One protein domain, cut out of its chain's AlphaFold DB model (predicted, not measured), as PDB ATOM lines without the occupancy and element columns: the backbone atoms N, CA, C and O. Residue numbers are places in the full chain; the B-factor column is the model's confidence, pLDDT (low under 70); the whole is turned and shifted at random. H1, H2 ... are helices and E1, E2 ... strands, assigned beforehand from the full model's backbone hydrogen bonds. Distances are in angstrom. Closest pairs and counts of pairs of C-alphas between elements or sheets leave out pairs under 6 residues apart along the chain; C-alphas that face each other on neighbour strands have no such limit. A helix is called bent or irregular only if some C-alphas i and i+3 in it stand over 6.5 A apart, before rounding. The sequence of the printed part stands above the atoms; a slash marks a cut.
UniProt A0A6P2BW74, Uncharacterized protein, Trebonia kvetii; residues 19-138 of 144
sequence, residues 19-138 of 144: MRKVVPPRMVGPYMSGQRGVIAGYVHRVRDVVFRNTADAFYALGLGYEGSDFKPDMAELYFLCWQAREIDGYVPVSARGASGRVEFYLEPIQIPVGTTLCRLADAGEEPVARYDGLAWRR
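Overview. This is residues 19 to 138 of the 144 residues of an uncharacterized protein of Trebonia kvetii (UniProt A0A6P2BW74). One strongly twisted sheet of seven antiparallel strands makes the body, its strands' lines turning by 147 degrees from E4 to E7, with E2 and E5 sharply bent. Short H1 covers E3, and H2 stands near where E3 begins and E6 ends. The printed part has 120 residues, with two named helices and seven named strands in the order E1 H1 E2 H2 E3 E4 E5 E6 E7; the class is mixed. It is compact, with radius of gyration of the C-alphas 13.9 A and spans of 41 by 33 by 27 A.

Along the chain. Find C-alpha 19 at (-13.850, -21.494, -42.333), where E1, residues 19 to 23, begins. Across the sheet run E4, residues 90 to 93; E5, 103 to 110, 19.9 A; E2, 38 to 45, 18.1 A; E1; E3, 76 to 83, 23.0 A; E6, 116 to 121, 15.8 A; and E7, 124 to 131, 21.2 A, ending at (-23.200, -12.044, -48.923). H1 is residues 25 to 32 and H2 residues 54 to 60.

Arrangement. E2 bends by 86 degrees at residue 41; look there for N 41 and O 106 of E5, 2.8 A apart. Beyond it, N 44 and O 20 of E1 are 2.9 A apart. E2, H2 and E3 form a split strand-helix-strand unit, two strands of one sheet that are not neighbours with a helix between them along the chain; E1 is between E2 and E3 in the sheet, and the crossover is right-handed. H1 is on the sheet, height 7.9 A, its Pro 25 and Tyr 78 of E3 having the closest C-alphas, 7.2 A. H2 is on it too, height 10.0 A, and only just stands up, rising 42 degrees; the C-alphas of Thr 54 and Leu 77 of E3 are closest, 6.1 A. Each O i to N i+4 pair of H2 is within hydrogen-bond range, in H1 2 of 4.

Size, cuts and confidence. The C-alphas of Ala 98 and Leu 134 are farthest apart, 41.7 A. The printed part has no cut; the long link is H2 to E3, residues 61 to 75. Mean pLDDT of the printed part is 91.2, with residues 94 to 101 under 70.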
ATOM      1  N   MET A  19     -14.664 -22.397 -43.138       97.50
ATOM      2  CA  MET A  19     -13.850 -21.494 -42.333       97.50
ATOM      3  C   MET A  19     -14.736 -20.500 -41.594       97.50
ATOM      4  O   MET A  19     -15.823 -20.153 -42.064       97.50
ATOM      5  N   ARG A  20     -14.262 -20.018 -40.445       97.56
ATOM      6  CA  ARG A  20     -14.932 -18.971 -39.684       97.56
ATOM      7  C   ARG A  20     -13.976 -17.980 -39.040       97.56
ATOM      8  O   ARG A  20     -12.849 -18.316 -38.669       97.56
ATOM      9  N   LYS A  21     -14.469 -16.761 -38.844       97.25
ATOM     10  CA  LYS A  21     -13.777 -15.675 -38.153       97.25
ATOM     11  C   LYS A  21     -14.733 -14.965 -37.206       97.25
ATOM     12  O   LYS A  21     -15.793 -14.536 -37.649       97.25
ATOM     13  N   VAL A  22     -14.331 -14.767 -35.952       96.94
ATOM     14  CA  VAL A  22     -15.074 -13.901 -35.027       96.94
ATOM     15  C   VAL A  22     -14.946 -12.429 -35.436       96.94
ATOM     16  O   VAL A  22     -13.876 -11.948 -35.824       96.94
ATOM     17  N   VAL A  23     -16.053 -11.701 -35.369       96.06
ATOM     18  CA  VAL A  23     -16.161 -10.294 -35.750       96.06
ATOM     19  C   VAL A  23     -16.332  -9.460 -34.484       96.06
ATOM     20  O   VAL A  23     -17.288  -9.685 -33.744       96.06
ATOM     21  N   PRO A  24     -15.448  -8.478 -34.223       93.44
ATOM     22  CA  PRO A  24     -15.667  -7.531 -33.136       93.44
ATOM     23  C   PRO A  24     -17.005  -6.802 -33.320       93.44
ATOM     24  O   PRO A  24     -17.296  -6.408 -34.453       93.44
ATOM     25  N   PRO A  25     -17.793  -6.541 -32.260       89.88
ATOM     26  CA  PRO A  25     -19.126  -5.941 -32.397       89.88
ATOM     27  C   PRO A  25     -19.152  -4.661 -33.247       89.88
ATOM     28  O   PRO A  25     -19.991  -4.516 -34.135       89.88
ATOM     29  N   ARG A  26     -18.153  -3.778 -33.084       92.94
ATOM     30  CA  ARG A  26     -18.030  -2.534 -33.874       92.94
ATOM     31  C   ARG A  26     -17.855  -2.748 -35.381       92.94
ATOM     32  O   ARG A  26     -18.076  -1.824 -36.152       92.94
ATOM     33  N   MET A  27     -17.419  -3.935 -35.803       96.25
ATOM     34  CA  MET A  27     -17.171  -4.273 -37.205       96.25
ATOM     35  C   MET A  27     -18.391  -4.880 -37.902       96.25
ATOM     36  O   MET A  27     -18.401  -4.920 -39.131       96.25
ATOM     37  N   VAL A  28     -19.423  -5.302 -37.163       95.81
ATOM     38  CA  VAL A  28     -20.644  -5.888 -37.746       95.81
ATOM     39  C   VAL A  28     -21.334  -4.890 -38.679       95.81
ATOM     40  O   VAL A  28     -21.577  -5.206 -39.842       95.81
ATOM     41  N   GLY A  29     -21.566  -3.661 -38.205       96.38
ATOM     42  CA  GLY A  29     -22.151  -2.577 -39.003       96.38
ATOM     43  C   GLY A  29     -21.373  -2.293 -40.297       96.38
ATOM     44  O   GLY A  29     -21.970  -2.378 -41.368       96.38
ATOM     45  N   PRO A  30     -20.050  -2.038 -40.233       97.38
ATOM     46  CA  PRO A  30     -19.204  -1.848 -41.412       97.38
ATOM     47  C   PRO A  30     -19.227  -2.997 -42.426       97.38
ATOM     48  O   PRO A  30     -19.164  -2.739 -43.627       97.38
ATOM     49  N   TYR A  31     -19.312  -4.259 -41.987       96.94
ATOM     50  CA  TYR A  31     -19.509  -5.367 -42.925       96.94
ATOM     51  C   TYR A  31     -20.880  -5.267 -43.591       96.94
ATOM     52  O   TYR A  31     -20.953  -5.254 -44.817       96.94
ATOM     53  N   MET A  32     -21.955  -5.148 -42.804       96.75
ATOM     54  CA  MET A  32     -23.327  -5.134 -43.322       96.75
ATOM     55  C   MET A  32     -23.613  -3.966 -44.271       96.75
ATOM     56  O   MET A  32     -24.372  -4.137 -45.222       96.75
ATOM     57  N   SER A  33     -23.005  -2.802 -44.040       96.19
ATOM     58  CA  SER A  33     -23.143  -1.616 -44.893       96.19
ATOM     59  C   SER A  33     -22.279  -1.660 -46.159       96.19
ATOM     60  O   SER A  33     -22.403  -0.780 -47.007       96.19
ATOM     61  N   GLY A  34     -21.382  -2.644 -46.290       94.06
ATOM     62  CA  GLY A  34     -20.410  -2.722 -47.383       94.06
ATOM     63  C   GLY A  34     -19.194  -1.804 -47.219       94.06
ATOM     64  O   GLY A  34     -18.296  -1.836 -48.057       94.06
ATOM     65  N   GLN A  35     -19.098  -1.032 -46.128       96.69
ATOM     66  CA  GLN A  35     -17.911  -0.216 -45.817       96.69
ATOM     67  C   GLN A  35     -16.655  -1.071 -45.589       96.69
ATOM     68  O   GLN A  35     -15.531  -0.592 -45.736       96.69
ATOM     69  N   ARG A  36     -16.833  -2.345 -45.229       96.31
ATOM     70  CA  ARG A  36     -15.769  -3.333 -45.096       96.31
ATOM     71  C   ARG A  36     -16.011  -4.502 -46.054       96.31
ATOM     72  O   ARG A  36     -16.881  -5.328 -45.811       96.31
ATOM     73  N   GLY A  37     -15.176  -4.600 -47.089       96.38
ATOM     74  CA  GLY A  37     -15.238  -5.652 -48.117       96.38
ATOM     75  C   GLY A  37     -14.191  -6.766 -47.996       96.38
ATOM     76  O   GLY A  37     -14.079  -7.592 -48.898       96.38
ATOM     77  N   VAL A  38     -13.405  -6.800 -46.910       97.19
ATOM     78  CA  VAL A  38     -12.278  -7.743 -46.766       97.19
ATOM     79  C   VAL A  38     -12.263  -8.496 -45.439       97.19
ATOM     80  O   VAL A  38     -12.496  -7.898 -44.385       97.19
ATOM     81  N   ILE A  39     -11.891  -9.777 -45.494       97.62
ATOM     82  CA  ILE A  39     -11.641 -10.672 -44.353       97.62
ATOM     83  C   ILE A  39     -10.126 -10.877 -44.232       97.62
ATOM     84  O   ILE A  39      -9.462 -11.094 -45.234       97.62
ATOM     85  N   ALA A  40      -9.574 -10.785 -43.022       95.88
ATOM     86  CA  ALA A  40      -8.139 -10.956 -42.752       95.88
ATOM     87  C   ALA A  40      -7.905 -11.351 -41.287       95.88
ATOM     88  O   ALA A  40      -8.806 -11.154 -40.474       95.88
ATOM     89  N   GLY A  41      -6.704 -11.779 -40.908       94.56
ATOM     90  CA  GLY A  41      -6.321 -12.054 -39.518       94.56
ATOM     91  C   GLY A  41      -6.622 -13.486 -39.078       94.56
ATOM     92  O   GLY A  41      -6.687 -14.379 -39.914       94.56
ATOM     93  N   TYR A  42      -6.792 -13.710 -37.773       94.06
ATOM     94  CA  TYR A  42      -6.954 -15.058 -37.223       94.06
ATOM     95  C   TYR A  42      -8.321 -15.672 -37.544       94.06
ATOM     96  O   TYR A  42      -9.369 -15.052 -37.335       94.06
ATOM     97  N   VAL A  43      -8.295 -16.895 -38.074       95.81
ATOM     98  CA  VAL A  43      -9.450 -17.664 -38.542       95.81
ATOM     99  C   VAL A  43      -9.304 -19.135 -38.162       95.81
ATOM    100  O   VAL A  43      -8.206 -19.630 -37.911       95.81
ATOM    101  N   HIS A  44     -10.427 -19.846 -38.150       94.25
ATOM    102  CA  HIS A  44     -10.507 -21.234 -37.703       94.25
ATOM    103  C   HIS A  44     -11.296 -22.064 -38.710       94.25
ATOM    104  O   HIS A  44     -12.225 -21.558 -39.342       94.25
ATOM    105  N   ARG A  45     -10.983 -23.356 -38.825       93.69
ATOM    106  CA  ARG A  45     -11.907 -24.296 -39.472       93.69
ATOM    107  C   ARG A  45     -13.102 -24.510 -38.561       93.69
ATOM    108  O   ARG A  45     -12.920 -24.727 -37.368       93.69
ATOM    109  N   VAL A  46     -14.310 -24.538 -39.116       93.44
ATOM    110  CA  VAL A  46     -15.538 -24.747 -38.324       93.44
ATOM    111  C   VAL A  46     -15.475 -26.056 -37.528       93.44
ATOM    112  O   VAL A  46     -15.870 -26.085 -36.374       93.44
ATOM    113  N   ARG A  47     -14.913 -27.128 -38.099       90.06
ATOM    114  CA  ARG A  47     -14.803 -28.429 -37.414       90.06
ATOM    115  C   ARG A  47     -13.849 -28.437 -36.212       90.06
ATOM    116  O   ARG A  47     -13.953 -29.330 -35.381       90.06
ATOM    117  N   ASP A  48     -12.905 -27.498 -36.158       88.75
ATOM    118  CA  ASP A  48     -11.888 -27.450 -35.101       88.75
ATOM    119  C   ASP A  48     -12.374 -26.634 -33.891       88.75
ATOM    120  O   ASP A  48     -11.757 -26.685 -32.829       88.75
ATOM    121  N   VAL A  49     -13.469 -25.876 -34.042       88.06
ATOM    122  CA  VAL A  49     -14.034 -25.028 -32.990       88.06
ATOM    123  C   VAL A  49     -15.559 -25.158 -32.936       88.06
ATOM    124  O   VAL A  49     -16.283 -24.753 -33.844       88.06
ATOM    125  N   VAL A  50     -16.063 -25.712 -31.836       85.19
ATOM    126  CA  VAL A  50     -17.498 -25.856 -31.564       85.19
ATOM    127  C   VAL A  50     -17.788 -25.136 -30.260       85.19
ATOM    128  O   VAL A  50     -17.116 -25.406 -29.268       85.19
ATOM    129  N   PHE A  51     -18.762 -24.225 -30.275       90.06
ATOM    130  CA  PHE A  51     -19.079 -23.383 -29.125       90.06
ATOM    131  C   PHE A  51     -20.466 -23.688 -28.586       90.06
ATOM    132  O   PHE A  51     -21.408 -23.861 -29.357       90.06
ATOM    133  N   ARG A  52     -20.593 -23.711 -27.260       88.44
ATOM    134  CA  ARG A  52     -21.894 -23.854 -26.588       88.44
ATOM    135  C   ARG A  52     -22.598 -22.516 -26.395       88.44
ATOM    136  O   ARG A  52     -23.812 -22.450 -26.503       88.44
ATOM    137  N   ASN A  53     -21.831 -21.473 -26.089       92.38
ATOM    138  CA  ASN A  53     -22.312 -20.116 -25.837       92.38
ATOM    139  C   ASN A  53     -21.175 -19.102 -26.058       92.38
ATOM    140  O   ASN A  53     -20.064 -19.458 -26.465       92.38
ATOM    141  N   THR A  54     -21.451 -17.825 -25.803       94.81
ATOM    142  CA  THR A  54     -20.506 -16.724 -26.028       94.81
ATOM    143  C   THR A  54     -19.278 -16.784 -25.118       94.81
ATOM    144  O   THR A  54     -18.167 -16.537 -25.591       94.81
ATOM    145  N   ALA A  55     -19.436 -17.170 -23.849       94.31
ATOM    146  CA  ALA A  55     -18.322 -17.318 -22.910       94.31
ATOM    147  C   ALA A  55     -17.363 -18.441 -23.338       94.31
ATOM    148  O   ALA A  55     -16.146 -18.256 -23.349       94.31
ATOM    149  N   ASP A  56     -17.905 -19.587 -23.751       92.94
ATOM    150  CA  ASP A  56     -17.132 -20.710 -24.284       92.94
ATOM    151  C   ASP A  56     -16.331 -20.290 -25.526       92.94
ATOM    152  O   ASP A  56     -15.115 -20.485 -25.580       92.94
ATOM    153  N   ALA A  57     -16.966 -19.584 -26.469       93.19
ATOM    154  CA  ALA A  57     -16.282 -19.019 -27.630       93.19
ATOM    155  C   ALA A  57     -15.174 -18.024 -27.245       93.19
ATOM    156  O   ALA A  57     -14.087 -18.065 -27.821       93.19
ATOM    157  N   PHE A  58     -15.409 -17.159 -26.253       94.00
ATOM    158  CA  PHE A  58     -14.423 -16.189 -25.774       94.00
ATOM    159  C   PHE A  58     -13.131 -16.864 -25.289       94.00
ATOM    160  O   PHE A  58     -12.035 -16.497 -25.727       94.00
ATOM    161  N   TYR A  59     -13.243 -17.884 -24.431       91.69
ATOM    162  CA  TYR A  59     -12.082 -18.605 -23.897       91.69
ATOM    163  C   TYR A  59     -11.446 -19.553 -24.924       91.69
ATOM    164  O   TYR A  59     -10.213 -19.666 -25.001       91.69
ATOM    165  N   ALA A  60     -12.262 -20.226 -25.740       89.12
ATOM    166  CA  ALA A  60     -11.795 -21.144 -26.776       89.12
ATOM    167  C   ALA A  60     -10.999 -20.427 -27.876       89.12
ATOM    168  O   ALA A  60     -10.017 -20.972 -28.376       89.12
ATOM    169  N   LEU A  61     -11.372 -19.189 -28.204       90.94
ATOM    170  CA  LEU A  61     -10.700 -18.376 -29.216       90.94
ATOM    171  C   LEU A  61      -9.638 -17.427 -28.643       90.94
ATOM    172  O   LEU A  61      -8.997 -16.708 -29.399       90.94
ATOM    173  N   GLY A  62      -9.445 -17.403 -27.320       90.75
ATOM    174  CA  GLY A  62      -8.441 -16.540 -26.690       90.75
ATOM    175  C   GLY A  62      -8.719 -15.048 -26.895       90.75
ATOM    176  O   GLY A  62      -7.793 -14.265 -27.088       90.75
ATOM    177  N   LEU A  63      -9.990 -14.634 -26.854       92.88
ATOM    178  CA  LEU A  63     -10.398 -13.261 -27.175       92.88
ATOM    179  C   LEU A  63     -10.114 -12.250 -26.059       92.88
ATOM    180  O   LEU A  63     -10.417 -11.078 -26.232       92.88
ATOM    181  N   GLY A  64      -9.536 -12.665 -24.933       92.12
ATOM    182  CA  GLY A  64      -9.198 -11.799 -23.798       92.12
ATOM    183  C   GLY A  64      -7.825 -11.128 -23.879       92.12
ATOM    184  O   GLY A  64      -7.225 -10.873 -22.839       92.12
ATOM    185  N   TYR A  65      -7.290 -10.899 -25.079       88.94
ATOM    186  CA  TYR A  65      -6.014 -10.201 -25.256       88.94
ATOM    187  C   TYR A  65      -6.131  -8.705 -24.910       88.94
ATOM    188  O   TYR A  65      -7.221  -8.129 -24.900       88.94
ATOM    189  N   GLU A  66      -4.996  -8.063 -24.627       90.12
ATOM    190  CA  GLU A  66      -4.952  -6.640 -24.279       90.12
ATOM    191  C   GLU A  66      -5.553  -5.766 -25.395       90.12
ATOM    192  O   GLU A  66      -5.208  -5.905 -26.568       90.12
ATOM    193  N   GLY A  67      -6.478  -4.874 -25.029       88.19
ATOM    194  CA  GLY A  67      -7.189  -4.016 -25.984       88.19
ATOM    195  C   GLY A  67      -8.319  -4.708 -26.753       88.19
ATOM    196  O   GLY A  67      -8.875  -4.110 -27.673       88.19
ATOM    197  N   SER A  68      -8.671  -5.948 -26.398       90.31
ATOM    198  CA  SER A  68      -9.818  -6.637 -26.979       90.31
ATOM    199  C   SER A  68     -11.139  -5.970 -26.608       90.31
ATOM    200  O   SER A  68     -11.388  -5.602 -25.461       90.31
ATOM    201  N   ASP A  69     -12.029  -5.877 -27.587       89.75
ATOM    202  CA  ASP A  69     -13.398  -5.416 -27.385       89.75
ATOM    203  C   ASP A  69     -14.339  -6.530 -26.937       89.75
ATOM    204  O   ASP A  69     -15.482  -6.247 -26.589       89.75
ATOM    205  N   PHE A  70     -13.896  -7.787 -26.994       94.94
ATOM    206  CA  PHE A  70     -14.702  -8.933 -26.603       94.94
ATOM    207  C   PHE A  70     -14.765  -9.058 -25.083       94.94
ATOM    208  O   PHE A  70     -13.788  -8.798 -24.382       94.94
ATOM    209  N   LYS A  71     -15.913  -9.509 -24.576       94.06
ATOM    210  CA  LYS A  71     -16.112  -9.808 -23.157       94.06
ATOM    211  C   LYS A  71     -16.812 -11.159 -23.003       94.06
ATOM    212  O   LYS A  71     -17.632 -11.500 -23.858       94.06
ATOM    213  N   PRO A  72     -16.520 -11.927 -21.941       91.81
ATOM    214  CA  PRO A  72     -17.148 -13.230 -21.725       91.81
ATOM    215  C   PRO A  72     -18.653 -13.131 -21.421       91.81
ATOM    216  O   PRO A  72     -19.372 -14.090 -21.666       91.81
ATOM    217  N   ASP A  73     -19.133 -11.989 -20.919       93.56
ATOM    218  CA  ASP A  73     -20.542 -11.719 -20.595       93.56
ATOM    219  C   ASP A  73     -21.351 -11.129 -21.767       93.56
ATOM    220  O   ASP A  73     -22.499 -10.720 -21.592       93.56
ATOM    221  N   MET A  74     -20.780 -11.074 -22.976       94.81
ATOM    222  CA  MET A  74     -21.520 -10.628 -24.157       94.81
ATOM    223  C   MET A  74     -22.735 -11.523 -24.413       94.81
ATOM    224  O   MET A  74     -22.605 -12.743 -24.507       94.81
ATOM    225  N   ALA A  75     -23.901 -10.903 -24.605       94.12
ATOM    226  CA  ALA A  75     -25.132 -11.615 -24.950       94.12
ATOM    227  C   ALA A  75     -25.054 -12.305 -26.323       94.12
ATOM    228  O   ALA A  75     -25.707 -13.322 -26.547       94.12
ATOM    229  N   GLU A  76     -24.249 -11.757 -27.237       95.50
ATOM    230  CA  GLU A  76     -24.073 -12.290 -28.583       95.50
ATOM    231  C   GLU A  76     -22.649 -12.071 -29.117       95.50
ATOM    232  O   GLU A  76     -21.982 -11.081 -28.804       95.50
ATOM    233  N   LEU A  77     -22.194 -12.999 -29.960       97.00
ATOM    234  CA  LEU A  77     -20.979 -12.892 -30.766       97.00
ATOM    235  C   LEU A  77     -21.314 -13.109 -32.237       97.00
ATOM    236  O   LEU A  77     -22.224 -13.860 -32.577       97.00
ATOM    237  N   TYR A  78     -20.537 -12.489 -33.119       97.25
ATOM    238  CA  TYR A  78     -20.753 -12.585 -34.556       97.25
ATOM    239  C   TYR A  78     -19.591 -13.283 -35.244       97.25
ATOM    240  O   TYR A  78     -18.428 -13.073 -34.900       97.25
ATOM    241  N   PHE A  79     -19.907 -14.080 -36.260       97.81
ATOM    242  CA  PHE A  79     -18.931 -14.797 -37.066       97.81
ATOM    243  C   PHE A  79     -19.176 -14.567 -38.549       97.81
ATOM    244  O   PHE A  79     -20.309 -14.614 -39.007       97.81
ATOM    245  N   LEU A  80     -18.106 -14.384 -39.316       98.31
ATOM    246  CA  LEU A  80     -18.137 -14.619 -40.757       98.31
ATOM    247  C   LEU A  80     -17.820 -16.089 -40.992       98.31
ATOM    248  O   LEU A  80     -16.809 -16.565 -40.481       98.31
ATOM    249  N   CYS A  81     -18.649 -16.778 -41.765       98.06
ATOM    250  CA  CYS A  81     -18.515 -18.191 -42.102       98.06
ATOM    251  C   CYS A  81     -18.508 -18.345 -43.627       98.06
ATOM    252  O   CYS A  81     -19.437 -17.892 -44.293       98.06
ATOM    253  N   TRP A  82     -17.474 -18.962 -44.199       98.31
ATOM    254  CA  TRP A  82     -17.316 -19.103 -45.653       98.31
ATOM    255  C   TRP A  82     -16.700 -20.448 -46.034       98.31
ATOM    256  O   TRP A  82     -16.218 -21.197 -45.187       98.31
ATOM    257  N   GLN A  83     -16.718 -20.748 -47.330       98.12
ATOM    258  CA  GLN A  83     -16.003 -21.884 -47.906       98.12
ATOM    259  C   GLN A  83     -14.649 -21.405 -48.426       98.12
ATOM    260  O   GLN A  83     -14.604 -20.477 -49.235       98.12
ATOM    261  N   ALA A  84     -13.558 -22.015 -47.961       97.25
ATOM    262  CA  ALA A  84     -12.213 -21.686 -48.424       97.25
ATOM    263  C   ALA A  84     -12.098 -21.843 -49.946       97.25
ATOM    264  O   ALA A  84     -12.641 -22.785 -50.528       97.25
ATOM    265  N   ARG A  85     -11.372 -20.937 -50.596       95.56
ATOM    266  CA  ARG A  85     -11.048 -21.000 -52.025       95.56
ATOM    267  C   ARG A  85      -9.597 -21.419 -52.206       95.56
ATOM    268  O   ARG A  85      -8.782 -21.263 -51.305       95.56
ATOM    269  N   GLU A  86      -9.268 -21.894 -53.400       91.88
ATOM    270  CA  GLU A  86      -7.895 -22.286 -53.744       91.88
ATOM    271  C   GLU A  86      -6.895 -21.125 -53.648       91.88
ATOM    272  O   GLU A  86      -5.755 -21.323 -53.246       91.88
ATOM    273  N   ILE A  87      -7.342 -19.908 -53.964       90.75
ATOM    274  CA  ILE A  87      -6.512 -18.697 -53.973       90.75
ATOM    275  C   ILE A  87      -6.290 -18.075 -52.585       90.75
ATOM    276  O   ILE A  87      -5.557 -17.096 -52.471       90.75
ATOM    277  N   ASP A  88      -6.965 -18.566 -51.542       92.62
ATOM    278  CA  ASP A  88      -6.900 -17.957 -50.213       92.62
ATOM    279  C   ASP A  88      -5.591 -18.357 -49.495       92.62
ATOM    280  O   ASP A  88      -5.295 -19.539 -49.309       92.62
ATOM    281  N   GLY A  89      -4.819 -17.368 -49.038       88.94
ATOM    282  CA  GLY A  89      -3.554 -17.580 -48.328       88.94
ATOM    283  C   GLY A  89      -3.737 -17.822 -46.828       88.94
ATOM    284  O   GLY A  89      -3.699 -16.876 -46.042       88.94
ATOM    285  N   TYR A  90      -3.917 -19.085 -46.419       92.44
ATOM    286  CA  TYR A  90      -3.944 -19.484 -45.004       92.44
ATOM    287  C   TYR A  90      -2.555 -19.901 -44.515       92.44
ATOM    288  O   TYR A  90      -1.960 -20.848 -45.032       92.44
ATOM    289  N   VAL A  91      -2.075 -19.256 -43.455       90.00
ATOM    290  CA  VAL A  91      -0.819 -19.599 -42.785       90.00
ATOM    291  C   VAL A  91      -1.141 -20.246 -41.437       90.00
ATOM    292  O   VAL A  91      -1.739 -19.584 -40.589       90.00
ATOM    293  N   PRO A  92      -0.785 -21.521 -41.199       86.94
ATOM    294  CA  PRO A  92      -1.024 -22.153 -39.908       86.94
ATOM    295  C   PRO A  92      -0.205 -21.462 -38.820       86.94
ATOM    296  O   PRO A  92       1.009 -21.293 -38.941       86.94
ATOM    297  N   VAL A  93      -0.871 -21.097 -37.731       84.44
ATOM    298  CA  VAL A  93      -0.236 -20.524 -36.550       84.44
ATOM    299  C   VAL A  93       0.033 -21.681 -35.599       84.44
ATOM    300  O   VAL A  93      -0.886 -22.287 -35.050       84.44
ATOM    301  N   SER A  94       1.303 -22.053 -35.431       62.84
ATOM    302  CA  SER A  94       1.671 -23.049 -34.425       62.84
ATOM    303  C   SER A  94       1.394 -22.473 -33.042       62.84
ATOM    304  O   SER A  94       2.135 -21.612 -32.565       62.84
ATOM    305  N   ALA A  95       0.336 -22.950 -32.387       53.78
ATOM    306  CA  ALA A  95       0.084 -22.619 -30.995       53.78
ATOM    307  C   ALA A  95       1.301 -23.046 -30.156       53.78
ATOM    308  O   ALA A  95       1.593 -24.235 -30.017       53.78
ATOM    309  N   ARG A  96       2.025 -22.088 -29.566       44.50
ATOM    310  CA  ARG A  96       2.894 -22.386 -28.420       44.50
ATOM    311  C   ARG A  96       1.982 -22.661 -27.223       44.50
ATOM    312  O   ARG A  96       1.693 -21.760 -26.447       44.50
ATOM    313  N   GLY A  97       1.477 -23.886 -27.101       45.72
ATOM    314  CA  GLY A  97       0.647 -24.281 -25.963       45.72
ATOM    315  C   GLY A  97      -0.149 -25.559 -26.197       45.72
ATOM    316  O   GLY A  97      -0.640 -25.815 -27.292       45.72
ATOM    317  N   ALA A  98      -0.298 -26.349 -25.133       42.56
ATOM    318  CA  ALA A  98      -0.829 -27.715 -25.094       42.56
ATOM    319  C   ALA A  98      -2.299 -27.911 -25.541       42.56
ATOM    320  O   ALA A  98      -2.849 -28.990 -25.352       42.56
ATOM    321  N   SER A  99      -2.965 -26.904 -26.114       52.06
ATOM    322  CA  SER A  99      -4.413 -26.958 -26.359       52.06
ATOM    323  C   SER A  99      -4.818 -27.593 -27.695       52.06
ATOM    324  O   SER A  99      -6.014 -27.664 -27.963       52.06
ATOM    325  N   GLY A 100      -3.887 -28.010 -28.562       57.56
ATOM    326  CA  GLY A 100      -4.239 -28.633 -29.851       57.56
ATOM    327  C   GLY A 100      -5.082 -27.747 -30.786       57.56
ATOM    328  O   GLY A 100      -5.664 -28.251 -31.742       57.56
ATOM    329  N   ARG A 101      -5.163 -26.435 -30.514       65.75
ATOM    330  CA  ARG A 101      -5.918 -25.463 -31.313       65.75
ATOM    331  C   ARG A 101      -5.201 -25.255 -32.638       65.75
ATOM    332  O   ARG A 101      -4.026 -24.888 -32.646       65.75
ATOM    333  N   VAL A 102      -5.910 -25.474 -33.742       76.38
ATOM    334  CA  VAL A 102      -5.403 -25.149 -35.076       76.38
ATOM    335  C   VAL A 102      -6.004 -23.814 -35.498       76.38
ATOM    336  O   VAL A 102      -7.158 -23.726 -35.913       76.38
ATOM    337  N   GLU A 103      -5.205 -22.767 -35.341       87.56
ATOM    338  CA  GLU A 103      -5.511 -21.413 -35.787       87.56
ATOM    339  C   GLU A 103      -4.746 -21.116 -37.080       87.56
ATOM    340  O   GLU A 103      -3.651 -21.637 -37.315       87.56
ATOM    341  N   PHE A 104      -5.322 -20.272 -37.929       92.38
ATOM    342  CA  PHE A 104      -4.702 -19.825 -39.167       92.38
ATOM    343  C   PHE A 104      -4.718 -18.306 -39.234       92.38
ATOM    344  O   PHE A 104      -5.727 -17.679 -38.924       92.38
ATOM    345  N   TYR A 105      -3.628 -17.713 -39.701       93.25
ATOM    346  CA  TYR A 105      -3.626 -16.333 -40.149       93.25
ATOM    347  C   TYR A 105      -4.026 -16.294 -41.625       93.25
ATOM    348  O   TYR A 105      -3.441 -16.994 -42.449       93.25
ATOM    349  N   LEU A 106      -5.031 -15.490 -41.951       95.69
ATOM    350  CA  LEU A 106      -5.506 -15.264 -43.310       95.69
ATOM    351  C   LEU A 106      -5.046 -13.885 -43.786       95.69
ATOM    352  O   LEU A 106      -5.408 -12.865 -43.187       95.69
ATOM    353  N   GLU A 107      -4.281 -13.849 -44.878       94.00
ATOM    354  CA  GLU A 107      -4.009 -12.593 -45.579       94.00
ATOM    355  C   GLU A 107      -5.313 -11.951 -46.085       94.00
ATOM    356  O   GLU A 107      -6.289 -12.662 -46.327       94.00
ATOM    357  N   PRO A 108      -5.383 -10.615 -46.236       96.56
ATOM    358  CA  PRO A 108      -6.614  -9.953 -46.648       96.56
ATOM    359  C   PRO A 108      -7.186 -10.496 -47.962       96.56
ATOM    360  O   PRO A 108      -6.592 -10.341 -49.025       96.56
ATOM    361  N   ILE A 109      -8.394 -11.058 -47.896       96.94
ATOM    362  CA  ILE A 109      -9.171 -11.497 -49.057       96.94
ATOM    363  C   ILE A 109     -10.460 -10.690 -49.184       96.94
ATOM    364  O   ILE A 109     -11.046 -10.274 -48.182       96.94
ATOM    365  N   GLN A 110     -10.951 -10.524 -50.413       97.19
ATOM    366  CA  GLN A 110     -12.331 -10.081 -50.635       97.19
ATOM    367  C   GLN A 110     -13.303 -11.088 -50.017       97.19
ATOM    368  O   GLN A 110     -13.051 -12.296 -50.101       97.19
ATOM    369  N   ILE A 111     -14.404 -10.599 -49.435       97.94
ATOM    370  CA  ILE A 111     -15.451 -11.454 -48.854       97.94
ATOM    371  C   ILE A 111     -15.944 -12.443 -49.924       97.94
ATOM    372  O   ILE A 111     -16.457 -12.012 -50.960       97.94
ATOM    373  N   PRO A 112     -15.802 -13.764 -49.713       97.94
ATOM    374  CA  PRO A 112     -16.286 -14.748 -50.672       97.94
ATOM    375  C   PRO A 112     -17.807 -14.682 -50.842       97.94
ATOM    376  O   PRO A 112     -18.550 -14.521 -49.867       97.94
ATOM    377  N   VAL A 113     -18.287 -14.873 -52.071       97.19
ATOM    378  CA  VAL A 113     -19.720 -15.056 -52.339       97.19
ATOM    379  C   VAL A 113     -20.240 -16.234 -51.521       97.19
ATOM    380  O   VAL A 113     -19.611 -17.287 -51.432       97.19
ATOM    381  N   GLY A 114     -21.404 -16.046 -50.913       97.00
ATOM    382  CA  GLY A 114     -22.039 -17.034 -50.063       97.00
ATOM    383  C   GLY A 114     -21.556 -17.027 -48.616       97.00
ATOM    384  O   GLY A 114     -22.089 -17.833 -47.856       97.00
ATOM    385  N   THR A 115     -20.627 -16.138 -48.232       98.44
ATOM    386  CA  THR A 115     -20.252 -15.925 -46.825       98.44
ATOM    387  C   THR A 115     -21.490 -15.585 -46.006       98.44
ATOM    388  O   THR A 115     -22.265 -14.707 -46.383       98.44
ATOM    389  N   THR A 116     -21.656 -16.251 -44.873       98.19
ATOM    390  CA  THR A 116     -22.742 -16.008 -43.929       98.19
ATOM    391  C   THR A 116     -22.205 -15.247 -42.726       98.19
ATOM    392  O   THR A 116     -21.159 -15.595 -42.184       98.19
ATOM    393  N   LEU A 117     -22.918 -14.210 -42.305       97.88
ATOM    394  CA  LEU A 117     -22.756 -13.597 -40.998       97.88
ATOM    395  C   LEU A 117     -23.652 -14.374 -40.037       97.88
ATOM    396  O   LEU A 117     -24.873 -14.319 -40.172       97.88
ATOM    397  N   CYS A 118     -23.058 -15.108 -39.108       96.75
ATOM    398  CA  CYS A 118     -23.769 -15.847 -38.073       96.75
ATOM    399  C   CYS A 118     -23.739 -15.077 -36.755       96.75
ATOM    400  O   CYS A 118     -22.731 -14.445 -36.430       96.75
ATOM    401  N   ARG A 119     -24.817 -15.179 -35.983       96.06
ATOM    402  CA  ARG A 119     -24.897 -14.741 -34.592       96.06
ATOM    403  C   ARG A 119     -24.900 -15.971 -33.696       96.06
ATOM    404  O   ARG A 119     -25.712 -16.862 -33.900       96.06
ATOM    405  N   LEU A 120     -24.021 -15.991 -32.703       95.69
ATOM    406  CA  LEU A 120     -24.027 -16.938 -31.594       95.69
ATOM    407  C   LEU A 120     -24.583 -16.232 -30.359       95.69
ATOM    408  O   LEU A 120     -24.007 -15.238 -29.920       95.69
ATOM    409  N   ALA A 121     -25.658 -16.768 -29.797       93.56
ATOM    410  CA  ALA A 121     -26.220 -16.376 -28.510       93.56
ATOM    411  C   ALA A 121     -26.451 -17.632 -27.653       93.56
ATOM    412  O   ALA A 121     -26.194 -18.749 -28.102       93.56
ATOM    413  N   ASP A 122     -26.959 -17.474 -26.431       88.12
ATOM    414  CA  ASP A 122     -27.258 -18.616 -25.547       88.12
ATOM    415  C   ASP A 122     -28.308 -19.577 -26.150       88.12
ATOM    416  O   ASP A 122     -28.276 -20.781 -25.922       88.12
ATOM    417  N   ALA A 123     -29.188 -19.056 -27.014       87.00
ATOM    418  CA  ALA A 123     -30.171 -19.839 -27.766       87.00
ATOM    419  C   ALA A 123     -29.566 -20.689 -28.905       87.00
ATOM    420  O   ALA A 123     -30.262 -21.528 -29.476       87.00
ATOM    421  N   GLY A 124     -28.292 -20.476 -29.249       89.75
ATOM    422  CA  GLY A 124     -27.591 -21.168 -30.328       89.75
ATOM    423  C   GLY A 124     -27.006 -20.233 -31.387       89.75
ATOM    424  O   GLY A 124     -26.958 -19.011 -31.228       89.75
ATOM    425  N   GLU A 125     -26.521 -20.838 -32.471       92.50
ATOM    426  CA  GLU A 125     -25.976 -20.124 -33.627       92.50
ATOM    427  C   GLU A 125     -27.007 -20.050 -34.760       92.50
ATOM    428  O   GLU A 125     -27.553 -21.072 -35.175       92.50
ATOM    429  N   GLU A 126     -27.235 -18.853 -35.300       94.12
ATOM    430  CA  GLU A 126     -28.172 -18.614 -36.400       94.12
ATOM    431  C   GLU A 126     -27.576 -17.700 -37.490       94.12
ATOM    432  O   GLU A 126     -26.772 -16.807 -37.199       94.12
ATOM    433  N   PRO A 127     -27.960 -17.878 -38.766       95.62
ATOM    434  CA  PRO A 127     -27.547 -16.988 -39.842       95.62
ATOM    435  C   PRO A 127     -28.324 -15.662 -39.798       95.62
ATOM    436  O   PRO A 127     -29.548 -15.645 -39.820       95.62
ATOM    437  N   VAL A 128     -27.612 -14.535 -39.833       96.00
ATOM    438  CA  VAL A 128     -28.185 -13.174 -39.834       96.00
ATOM    439  C   VAL A 128     -28.228 -12.570 -41.234       96.00
ATOM    440  O   VAL A 128     -29.142 -11.818 -41.575       96.00
ATOM    441  N   ALA A 129     -27.223 -12.863 -42.058       97.38
ATOM    442  CA  ALA A 129     -27.149 -12.393 -43.435       97.38
ATOM    443  C   ALA A 129     -26.217 -13.271 -44.270       97.38
ATOM    444  O   ALA A 129     -25.305 -13.901 -43.740       97.38
ATOM    445  N   ARG A 130     -26.409 -13.265 -45.587       97.94
ATOM    446  CA  ARG A 130     -25.534 -13.918 -46.560       97.94
ATOM    447  C   ARG A 130     -25.078 -12.917 -47.611       97.94
ATOM    448  O   ARG A 130     -25.893 -12.169 -48.144       97.94
ATOM    449  N   TYR A 131     -23.786 -12.898 -47.900       97.94
ATOM    450  CA  TYR A 131     -23.200 -12.044 -48.923       97.94
ATOM    451  C   TYR A 131     -23.411 -12.657 -50.312       97.94
ATOM    452  O   TYR A 131     -23.017 -13.800 -50.545       97.94
ATOM    453  N   ASP A 132     -24.031 -11.921 -51.234       96.12
ATOM    454  CA  ASP A 132     -24.331 -12.399 -52.595       96.12
ATOM    455  C   ASP A 132     -23.264 -12.024 -53.643       96.12
ATOM    456  O   ASP A 132     -23.386 -12.399 -54.806       96.12
ATOM    457  N   GLY A 133     -22.197 -11.333 -53.226       95.06
ATOM    458  CA  GLY A 133     -21.162 -10.785 -54.111       95.06
ATOM    459  C   GLY A 133     -21.289  -9.286 -54.362       95.06
ATOM    460  O   GLY A 133     -20.344  -8.676 -54.851       95.06
ATOM    461  N   LEU A 134     -22.422  -8.687 -53.993       94.62
ATOM    462  CA  LEU A 134     -22.660  -7.249 -54.075       94.62
ATOM    463  C   LEU A 134     -23.069  -6.685 -52.713       94.62
ATOM    464  O   LEU A 134     -22.517  -5.681 -52.270       94.62
ATOM    465  N   ALA A 135     -24.001  -7.345 -52.026       95.75
ATOM    466  CA  ALA A 135     -24.565  -6.882 -50.767       95.75
ATOM    467  C   ALA A 135     -24.845  -8.028 -49.786       95.75
ATOM    468  O   ALA A 135     -24.937  -9.207 -50.134       95.75
ATOM    469  N   TRP A 136     -25.020  -7.661 -48.518       97.62
ATOM    470  CA  TRP A 136     -25.525  -8.567 -47.494       97.62
ATOM    471  C   TRP A 136     -27.045  -8.684 -47.595       97.62
ATOM    472  O   TRP A 136     -27.770  -7.692 -47.527       97.62
ATOM    473  N   ARG A 137     -27.541  -9.913 -47.740       96.69
ATOM    474  CA  ARG A 137     -28.969 -10.233 -47.821       96.69
ATOM    475  C   ARG A 137     -29.381 -10.941 -46.542       96.69
ATOM    476  O   ARG A 137     -28.803 -11.969 -46.196       96.69
ATOM    477  N   ARG A 138     -30.365 -10.400 -45.825       93.75
ATOM    478  CA  ARG A 138     -30.939 -11.099 -44.669       93.75
ATOM    479  C   ARG A 138     -31.666 -12.366 -45.146       93.75
ATOM    480  O   ARG A 138     -32.235 -12.333 -46.243       93.75
TER     481      ARG A 138